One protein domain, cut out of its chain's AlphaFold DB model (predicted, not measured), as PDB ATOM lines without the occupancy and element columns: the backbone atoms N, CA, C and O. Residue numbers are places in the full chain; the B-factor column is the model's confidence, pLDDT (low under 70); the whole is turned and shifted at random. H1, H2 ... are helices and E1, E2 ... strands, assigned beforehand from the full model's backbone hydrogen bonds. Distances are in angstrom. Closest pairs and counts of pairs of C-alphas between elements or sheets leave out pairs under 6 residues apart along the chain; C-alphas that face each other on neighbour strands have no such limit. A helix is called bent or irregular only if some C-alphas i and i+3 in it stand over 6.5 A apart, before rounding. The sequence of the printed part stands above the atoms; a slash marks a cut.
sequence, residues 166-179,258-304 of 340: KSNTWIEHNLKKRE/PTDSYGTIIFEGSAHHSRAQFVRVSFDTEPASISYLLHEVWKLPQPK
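Overview. This is residues 166 to 179 and 258 to 304 of the 340 residues of the protein "LSDAT_euk domain-containing protein" of Dictyocaulus viviparus (UniProt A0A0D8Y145). A two-stranded hairpin, E2 and E3, reaches out like an arm from two helices, H1 and H2, which lie side by side and run opposite ways with few contacts between them. The hairpin's tip, residues 268 to 273, sticks out, and the short strand E1 lies toward the other end of the longest axis. The printed part has 61 residues with two named helices and three named strands, in the order H1, E1, E2, E3, H2; the one sheet, E2 - E3, is antiparallel, and the class is mixed, helices and strands. The whole is only just loose, close to compact, with a radius of gyration of the C-alphas of 13.1 A and spans of 37 by 34 by 23 A.

Arrangement. H1, residues 166 to 174, and E1, residues 176 to 179, meet only through their link, which is tight. E1 pairs with no named strand and is apart from E2, residues 262 to 266. H1 and E2 have 1 pair of C-alphas within 8 A, those of Ile 171 and Tyr 262, 8.0 A apart. E2 and E3, residues 275 to 279, form a hairpin, antiparallel with 157 degrees between their directions. C-alphas 264 and 277 face each other at 4.3 A; N 263 and O 278 at 3.0 A, and N 265 and O 276 at 2.8 A, are within hydrogen-bond range. H1 and E3 are only just apart, their closest C-alphas 8.4 A from each other. H2, residues 287 to 297, only just touches H1, with 3 pairs of C-alphas within 8 A; the closest are those of Ser 167 and Val 297, 5.8 A apart. The two helices run opposite ways at a shallow tilt of 8 degrees. H2 is apart from E1 and E2. In H1 and H2 every O i to N i+4 pair is within hydrogen-bond range.

Along the chain. H1 begins at C-alpha 166 (453.442, 425.973, 312.572) and is 12.4 A long from first to last C-alpha. E1, from Lys 176 to Glu 179, measures 10.0 A. E2, from Tyr 262 to Ile 266, measures 12.9 A, and E3, from Arg 275 to Val 279, 13.4 A. H2 is 14.5 A long and ends at C-alpha 297 (446.836, 420.279, 314.490). It is neither bent nor irregular, but only just: C-alphas 294 and 297 are 6.2 A apart.

Size, cuts and confidence. The two C-alphas farthest apart are those of Ala 271 and Asp 284, at 37.7 A. Residues 180 to 257 are not printed, and C-alphas 179 and 258 are 10.3 A apart across this cut, within the link from E1 to E2. The links E2 to E3 and E3 to H2 are short. The mean pLDDT of the printed part is 90.7, and residues 166 to 168 are under 70.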
ATOM      1  N   LYS A 166     454.533 425.392 311.761       55.78
ATOM      2  CA  LYS A 166     453.442 425.973 312.572       55.78
ATOM      3  C   LYS A 166     452.805 424.969 313.545       55.78
ATOM      4  O   LYS A 166     452.539 425.316 314.693       55.78
ATOM      5  N   SER A 167     452.588 423.726 313.106       60.91
ATOM      6  CA  SER A 167     452.047 422.650 313.952       60.91
ATOM      7  C   SER A 167     452.988 422.317 315.108       60.91
ATOM      8  O   SER A 167     452.555 422.166 316.248       60.91
ATOM      9  N   ASN A 168     454.289 422.268 314.822       69.56
ATOM     10  CA  ASN A 168     455.320 421.943 315.800       69.56
ATOM     11  C   ASN A 168     455.451 423.039 316.870       69.56
ATOM     12  O   ASN A 168     455.465 422.726 318.057       69.56
ATOM     13  N   THR A 169     455.427 424.320 316.476       82.75
ATOM     14  CA  THR A 169     455.438 425.437 317.440       82.75
ATOM     15  C   THR A 169     454.194 425.475 318.329       82.75
ATOM     16  O   THR A 169     454.290 425.870 319.487       82.75
ATOM     17  N   TRP A 170     453.024 425.050 317.828       93.56
ATOM     18  CA  TRP A 170     451.825 424.965 318.670       93.56
ATOM     19  C   TRP A 170     451.977 423.885 319.747       93.56
ATOM     20  O   TRP A 170     451.645 424.139 320.905       93.56
ATOM     21  N   ILE A 171     452.513 422.711 319.385       94.06
ATOM     22  CA  ILE A 171     452.737 421.594 320.317       94.06
ATOM     23  C   ILE A 171     453.679 422.017 321.447       94.06
ATOM     24  O   ILE A 171     453.328 421.846 322.610       94.06
ATOM     25  N   GLU A 172     454.823 422.621 321.120       91.69
ATOM     26  CA  GLU A 172     455.815 423.069 322.112       91.69
ATOM     27  C   GLU A 172     455.264 424.138 323.071       91.69
ATOM     28  O   GLU A 172     455.615 424.151 324.251       91.69
ATOM     29  N   HIS A 173     454.395 425.030 322.585       91.19
ATOM     30  CA  HIS A 173     453.833 426.118 323.387       91.19
ATOM     31  C   HIS A 173     452.674 425.671 324.296       91.19
ATOM     32  O   HIS A 173     452.559 426.135 325.433       91.19
ATOM     33  N   ASN A 174     451.798 424.789 323.806       93.12
ATOM     34  CA  ASN A 174     450.540 424.451 324.482       93.12
ATOM     35  C   ASN A 174     450.604 423.125 325.246       93.12
ATOM     36  O   ASN A 174     449.945 422.984 326.276       93.12
ATOM     37  N   LEU A 175     451.410 422.163 324.785       95.94
ATOM     38  CA  LEU A 175     451.558 420.864 325.434       95.94
ATOM     39  C   LEU A 175     452.844 420.809 326.255       95.94
ATOM     40  O   LEU A 175     453.927 421.228 325.840       95.94
ATOM     41  N   LYS A 176     452.702 420.269 327.462       95.88
ATOM     42  CA  LYS A 176     453.771 420.188 328.449       95.88
ATOM     43  C   LYS A 176     453.994 418.736 328.845       95.88
ATOM     44  O   LYS A 176     453.054 417.941 328.875       95.88
ATOM     45  N   LYS A 177     455.226 418.407 329.216       94.62
ATOM     46  CA  LYS A 177     455.623 417.140 329.842       94.62
ATOM     47  C   LYS A 177     456.017 417.392 331.299       94.62
ATOM     48  O   LYS A 177     456.325 418.516 331.683       94.62
ATOM     49  N   ARG A 178     456.054 416.333 332.105       94.75
ATOM     50  CA  ARG A 178     456.650 416.348 333.449       94.75
ATOM     51  C   ARG A 178     457.908 415.499 333.492       94.75
ATOM     52  O   ARG A 178     457.937 414.390 332.950       94.75
ATOM     53  N   GLU A 179     458.925 416.019 334.165       93.88
ATOM     54  CA  GLU A 179     460.221 415.369 334.372       93.88
ATOM     55  C   GLU A 179     460.649 415.525 335.828       93.88
ATOM     56  O   GLU A 179     460.299 416.513 336.473       93.88
ATOM     57  N   PRO A 258     458.042 422.429 328.642       94.31
ATOM     58  CA  PRO A 258     457.539 422.284 327.272       94.31
ATOM     59  C   PRO A 258     457.795 420.880 326.706       94.31
ATOM     60  O   PRO A 258     458.843 420.281 326.974       94.31
ATOM     61  N   THR A 259     456.851 420.337 325.933       94.44
ATOM     62  CA  THR A 259     457.038 419.023 325.300       94.44
ATOM     63  C   THR A 259     458.005 419.114 324.119       94.44
ATOM     64  O   THR A 259     457.696 419.702 323.092       94.44
ATOM     65  N   ASP A 260     459.145 418.433 324.241       92.81
ATOM     66  CA  ASP A 260     460.120 418.170 323.165       92.81
ATOM     67  C   ASP A 260     459.891 416.824 322.449       92.81
ATOM     68  O   ASP A 260     460.451 416.547 321.393       92.81
ATOM     69  N   SER A 261     459.084 415.955 323.057       94.25
ATOM     70  CA  SER A 261     458.938 414.549 322.695       94.25
ATOM     71  C   SER A 261     457.675 414.353 321.858       94.25
ATOM     72  O   SER A 261     456.653 413.875 322.358       94.25
ATOM     73  N   TYR A 262     457.733 414.764 320.594       95.31
ATOM     74  CA  TYR A 262     456.628 414.667 319.639       95.31
ATOM     75  C   TYR A 262     457.140 414.399 318.216       95.31
ATOM     76  O   TYR A 262     458.302 414.663 317.904       95.31
ATOM     77  N   GLY A 263     456.283 413.881 317.334       93.06
ATOM     78  CA  GLY A 263     456.631 413.677 315.926       93.06
ATOM     79  C   GLY A 263     455.921 412.490 315.286       93.06
ATOM     80  O   GLY A 263     454.742 412.242 315.533       93.06
ATOM     81  N   THR A 264     456.641 411.753 314.439       92.88
ATOM     82  CA  THR A 264     456.150 410.532 313.788       92.88
ATOM     83  C   THR A 264     457.170 409.415 313.955       92.88
ATOM     84  O   THR A 264     458.311 409.562 313.522       92.88
ATOM     85  N   ILE A 265     456.750 408.306 314.560       93.25
ATOM     86  CA  ILE A 265     457.496 407.045 314.593       93.25
ATOM     87  C   ILE A 265     457.198 406.286 313.298       93.25
ATOM     88  O   ILE A 265     456.069 406.303 312.804       93.25
ATOM     89  N   ILE A 266     458.220 405.635 312.751       91.75
ATOM     90  CA  ILE A 266     458.108 404.713 311.621       91.75
ATOM     91  C   ILE A 266     458.512 403.343 312.155       91.75
ATOM     92  O   ILE A 266     459.568 403.224 312.773       91.75
ATOM     93  N   PHE A 267     457.674 402.332 311.947       90.69
ATOM     94  CA  PHE A 267     458.015 400.962 312.313       90.69
ATOM     95  C   PHE A 267     458.819 400.311 311.181       90.69
ATOM     96  O   PHE A 267     458.367 400.256 310.037       90.69
ATOM     97  N   GLU A 268     460.027 399.852 311.503       89.31
ATOM     98  CA  GLU A 268     460.879 399.072 310.603       89.31
ATOM     99  C   GLU A 268     460.534 397.577 310.713       89.31
ATOM    100  O   GLU A 268     460.095 397.103 311.760       89.31
ATOM    101  N   GLY A 269     460.714 396.821 309.626       81.06
ATOM    102  CA  GLY A 269     460.474 395.371 309.592       81.06
ATOM    103  C   GLY A 269     459.013 394.930 309.422       81.06
ATOM    104  O   GLY A 269     458.771 393.754 309.158       81.06
ATOM    105  N   SER A 270     458.031 395.834 309.495       71.69
ATOM    106  CA  SER A 270     456.646 395.531 309.111       71.69
ATOM    107  C   SER A 270     456.454 395.622 307.592       71.69
ATOM    108  O   SER A 270     456.946 396.550 306.952       71.69
ATOM    109  N   ALA A 271     455.685 394.691 307.009       72.38
ATOM    110  CA  ALA A 271     455.412 394.635 305.561       72.38
ATOM    111  C   ALA A 271     454.771 395.923 304.998       72.38
ATOM    112  O   ALA A 271     454.911 396.236 303.818       72.38
ATOM    113  N   HIS A 272     454.109 396.695 305.862       72.31
ATOM    114  CA  HIS A 272     453.675 398.061 305.596       72.31
ATOM    115  C   HIS A 272     454.447 399.014 306.511       72.31
ATOM    116  O   HIS A 272     454.533 398.778 307.717       72.31
ATOM    117  N   HIS A 273     454.980 400.109 305.962       75.31
ATOM    118  CA  HIS A 273     455.709 401.132 306.719       75.31
ATOM    119  C   HIS A 273     454.746 401.984 307.573       75.31
ATOM    120  O   HIS A 273     454.423 403.131 307.244       75.31
ATOM    121  N   SER A 274     454.231 401.421 308.667       83.88
ATOM    122  CA  SER A 274     453.280 402.135 309.519       83.88
ATOM    123  C   SER A 274     453.936 403.387 310.111       83.88
ATOM    124  O   SER A 274     454.998 403.325 310.738       83.88
ATOM    125  N   ARG A 275     453.310 404.542 309.863       90.12
ATOM    126  CA  ARG A 275     453.711 405.851 310.385       90.12
ATOM    127  C   ARG A 275     452.724 406.252 311.471       90.12
ATOM    128  O   ARG A 275     451.582 406.576 311.158       90.12
ATOM    129  N   ALA A 276     453.164 406.281 312.722       91.31
ATOM    130  CA  ALA A 276     452.337 406.692 313.854       91.31
ATOM    131  C   ALA A 276     452.757 408.078 314.350       91.31
ATOM    132  O   ALA A 276     453.916 408.290 314.716       91.31
ATOM    133  N   GLN A 277     451.825 409.033 314.382       93.69
ATOM    134  CA  GLN A 277     452.037 410.292 315.097       93.69
ATOM    135  C   GLN A 277     452.053 410.038 316.608       93.69
ATOM    136  O   GLN A 277     451.295 409.213 317.117       93.69
ATOM    137  N   PHE A 278     452.924 410.741 317.328       95.31
ATOM    138  CA  PHE A 278     453.021 410.638 318.781       95.31
ATOM    139  C   PHE A 278     453.323 411.994 319.420       95.31
ATOM    140  O   PHE A 278     453.935 412.876 318.812       95.31
ATOM    141  N   VAL A 279     452.915 412.133 320.678       95.94
ATOM    142  CA  VAL A 279     453.251 413.256 321.554       95.94
ATOM    143  C   VAL A 279     453.298 412.760 322.999       95.94
ATOM    144  O   VAL A 279     452.476 411.940 323.408       95.94
ATOM    145  N   ARG A 280     454.261 413.244 323.785       95.56
ATOM    146  CA  ARG A 280     454.287 413.063 325.243       95.56
ATOM    147  C   ARG A 280     453.557 414.224 325.907       95.56
ATOM    148  O   ARG A 280     453.889 415.383 325.674       95.56
ATOM    149  N   VAL A 281     452.597 413.907 326.763       96.12
ATOM    150  CA  VAL A 281     451.728 414.885 327.426       96.12
ATOM    151  C   VAL A 281     451.744 414.629 328.933       96.12
ATOM    152  O   VAL A 281     451.893 413.488 329.375       96.12
ATOM    153  N   SER A 282     451.658 415.691 329.727       95.81
ATOM    154  CA  SER A 282     451.568 415.622 331.184       95.81
ATOM    155  C   SER A 282     450.149 415.267 331.633       95.81
ATOM    156  O   SER A 282     449.180 415.649 330.982       95.81
ATOM    157  N   PHE A 283     450.011 414.566 332.761       94.44
ATOM    158  CA  PHE A 283     448.709 414.105 333.270       94.44
ATOM    159  C   PHE A 283     447.758 415.251 333.670       94.44
ATOM    160  O   PHE A 283     446.556 415.039 333.754       94.44
ATOM    161  N   ASP A 284     448.303 416.442 333.933       93.88
ATOM    162  CA  ASP A 284     447.598 417.675 334.304       93.88
ATOM    163  C   ASP A 284     447.267 418.565 333.087       93.88
ATOM    164  O   ASP A 284     446.908 419.730 333.247       93.88
ATOM    165  N   THR A 285     447.387 418.032 331.866       95.44
ATOM    166  CA  THR A 285     447.020 418.749 330.634       95.44
ATOM    167  C   THR A 285     445.509 418.740 330.432       95.44
ATOM    168  O   THR A 285     444.866 417.697 330.551       95.44
ATOM    169  N   GLU A 286     444.948 419.890 330.072       96.25
ATOM    170  CA  GLU A 286     443.518 420.041 329.824       96.25
ATOM    171  C   GLU A 286     443.048 419.184 328.626       96.25
ATOM    172  O   GLU A 286     443.677 419.212 327.558       96.25
ATOM    173  N   PRO A 287     441.927 418.441 328.740       96.31
ATOM    174  CA  PRO A 287     441.426 417.605 327.648       96.31
ATOM    175  C   PRO A 287     441.044 418.416 326.400       96.31
ATOM    176  O   PRO A 287     441.170 417.906 325.286       96.31
ATOM    177  N   ALA A 288     440.657 419.689 326.553       96.31
ATOM    178  CA  ALA A 288     440.391 420.594 325.436       96.31
ATOM    179  C   ALA A 288     441.630 420.797 324.543       96.31
ATOM    180  O   ALA A 288     441.520 420.749 323.316       96.31
ATOM    181  N   SER A 289     442.828 420.926 325.131       96.00
ATOM    182  CA  SER A 289     444.085 421.030 324.372       96.00
ATOM    183  C   SER A 289     444.393 419.751 323.586       96.00
ATOM    184  O   SER A 289     444.916 419.817 322.474       96.00
ATOM    185  N   ILE A 290     444.047 418.580 324.134       96.06
ATOM    186  CA  ILE A 290     444.206 417.292 323.442       96.06
ATOM    187  C   ILE A 290     443.199 417.181 322.286       96.06
ATOM    188  O   ILE A 290     443.580 416.778 321.190       96.06
ATOM    189  N   SER A 291     441.946 417.598 322.484       95.19
ATOM    190  CA  SER A 291     440.936 417.645 321.415       95.19
ATOM    191  C   SER A 291     441.367 418.562 320.258       95.19
ATOM    192  O   SER A 291     441.358 418.149 319.095       95.19
ATOM    193  N   TYR A 292     441.861 419.767 320.574       95.50
ATOM    194  CA  TYR A 292     442.411 420.697 319.583       95.50
ATOM    195  C   TYR A 292     443.618 420.106 318.837       95.50
ATOM    196  O   TYR A 292     443.718 420.254 317.621       95.50
ATOM    197  N   LEU A 293     444.519 419.390 319.520       95.62
ATOM    198  CA  LEU A 293     445.625 418.695 318.853       95.62
ATOM    199  C   LEU A 293     445.102 417.715 317.788       95.62
ATOM    200  O   LEU A 293     445.569 417.748 316.650       95.62
ATOM    201  N   LEU A 294     444.141 416.859 318.149       94.94
ATOM    202  CA  LEU A 294     443.613 415.824 317.258       94.94
ATOM    203  C   LEU A 294     442.910 416.436 316.034       94.94
ATOM    204  O   LEU A 294     443.217 416.060 314.901       94.94
ATOM    205  N   HIS A 295     442.014 417.404 316.245       94.00
ATOM    206  CA  HIS A 295     441.213 417.990 315.164       94.00
ATOM    207  C   HIS A 295     441.928 419.107 314.401       94.00
ATOM    208  O   HIS A 295     441.945 419.090 313.174       94.00
ATOM    209  N   GLU A 296     442.561 420.059 315.086       94.00
ATOM    210  CA  GLU A 296     443.106 421.255 314.435       94.00
ATOM    211  C   GLU A 296     444.577 421.147 314.041       94.00
ATOM    212  O   GLU A 296     444.963 421.720 313.018       94.00
ATOM    213  N   VAL A 297     445.394 420.399 314.784       93.56
ATOM    214  CA  VAL A 297     446.836 420.279 314.490       93.56
ATOM    215  C   VAL A 297     447.138 419.048 313.639       93.56
ATOM    216  O   VAL A 297     447.920 419.136 312.692       93.56
ATOM    217  N   TRP A 298     446.521 417.907 313.950       94.00
ATOM    218  CA  TRP A 298     446.699 416.649 313.214       94.00
ATOM    219  C   TRP A 298     445.644 416.411 312.129       94.00
ATOM    220  O   TRP A 298     445.808 415.494 311.328       94.00
ATOM    221  N   LYS A 299     444.609 417.261 312.051       94.75
ATOM    222  CA  LYS A 299     443.540 417.208 311.036       94.75
ATOM    223  C   LYS A 299     442.836 415.849 310.962       94.75
ATOM    224  O   LYS A 299     442.445 415.398 309.886       94.75
ATOM    225  N   LEU A 300     442.651 415.207 312.117       93.88
ATOM    226  CA  LEU A 300     441.874 413.977 312.214       93.88
ATOM    227  C   LEU A 300     440.373 414.291 312.071       93.88
ATOM    228  O   LEU A 300     439.876 415.211 312.737       93.88
ATOM    229  N   PRO A 301     439.634 413.536 311.235       95.38
ATOM    230  CA  PRO A 301     438.196 413.716 311.079       95.38
ATOM    231  C   PRO A 301     437.475 413.440 312.403       95.38
ATOM    232  O   PRO A 301     437.933 412.646 313.225       95.38
ATOM    233  N   GLN A 302     436.322 414.078 312.605       94.56
ATOM    234  CA  GLN A 302     435.525 413.858 313.808       94.56
ATOM    235  C   GLN A 302     435.048 412.392 313.881       94.56
ATOM    236  O   GLN A 302     434.385 411.922 312.950       94.56
ATOM    237  N   PRO A 303     435.367 411.644 314.957       94.56
ATOM    238  CA  PRO A 303     434.936 410.261 315.092       94.56
ATOM    239  C   PRO A 303     433.422 410.199 315.319       94.56
ATOM    240  O   PRO A 303     432.886 410.870 316.198       94.56
ATOM    241  N   LYS A 304     432.732 409.350 314.550       96.62
ATOM    242  CA  LYS A 304     431.291 409.077 314.723       96.62
ATOM    243  C   LYS A 304     430.998 408.085 315.856       96.62
ATOM    244  O   LYS A 304     429.852 407.939 316.262       96.62
TER     245      LYS A 304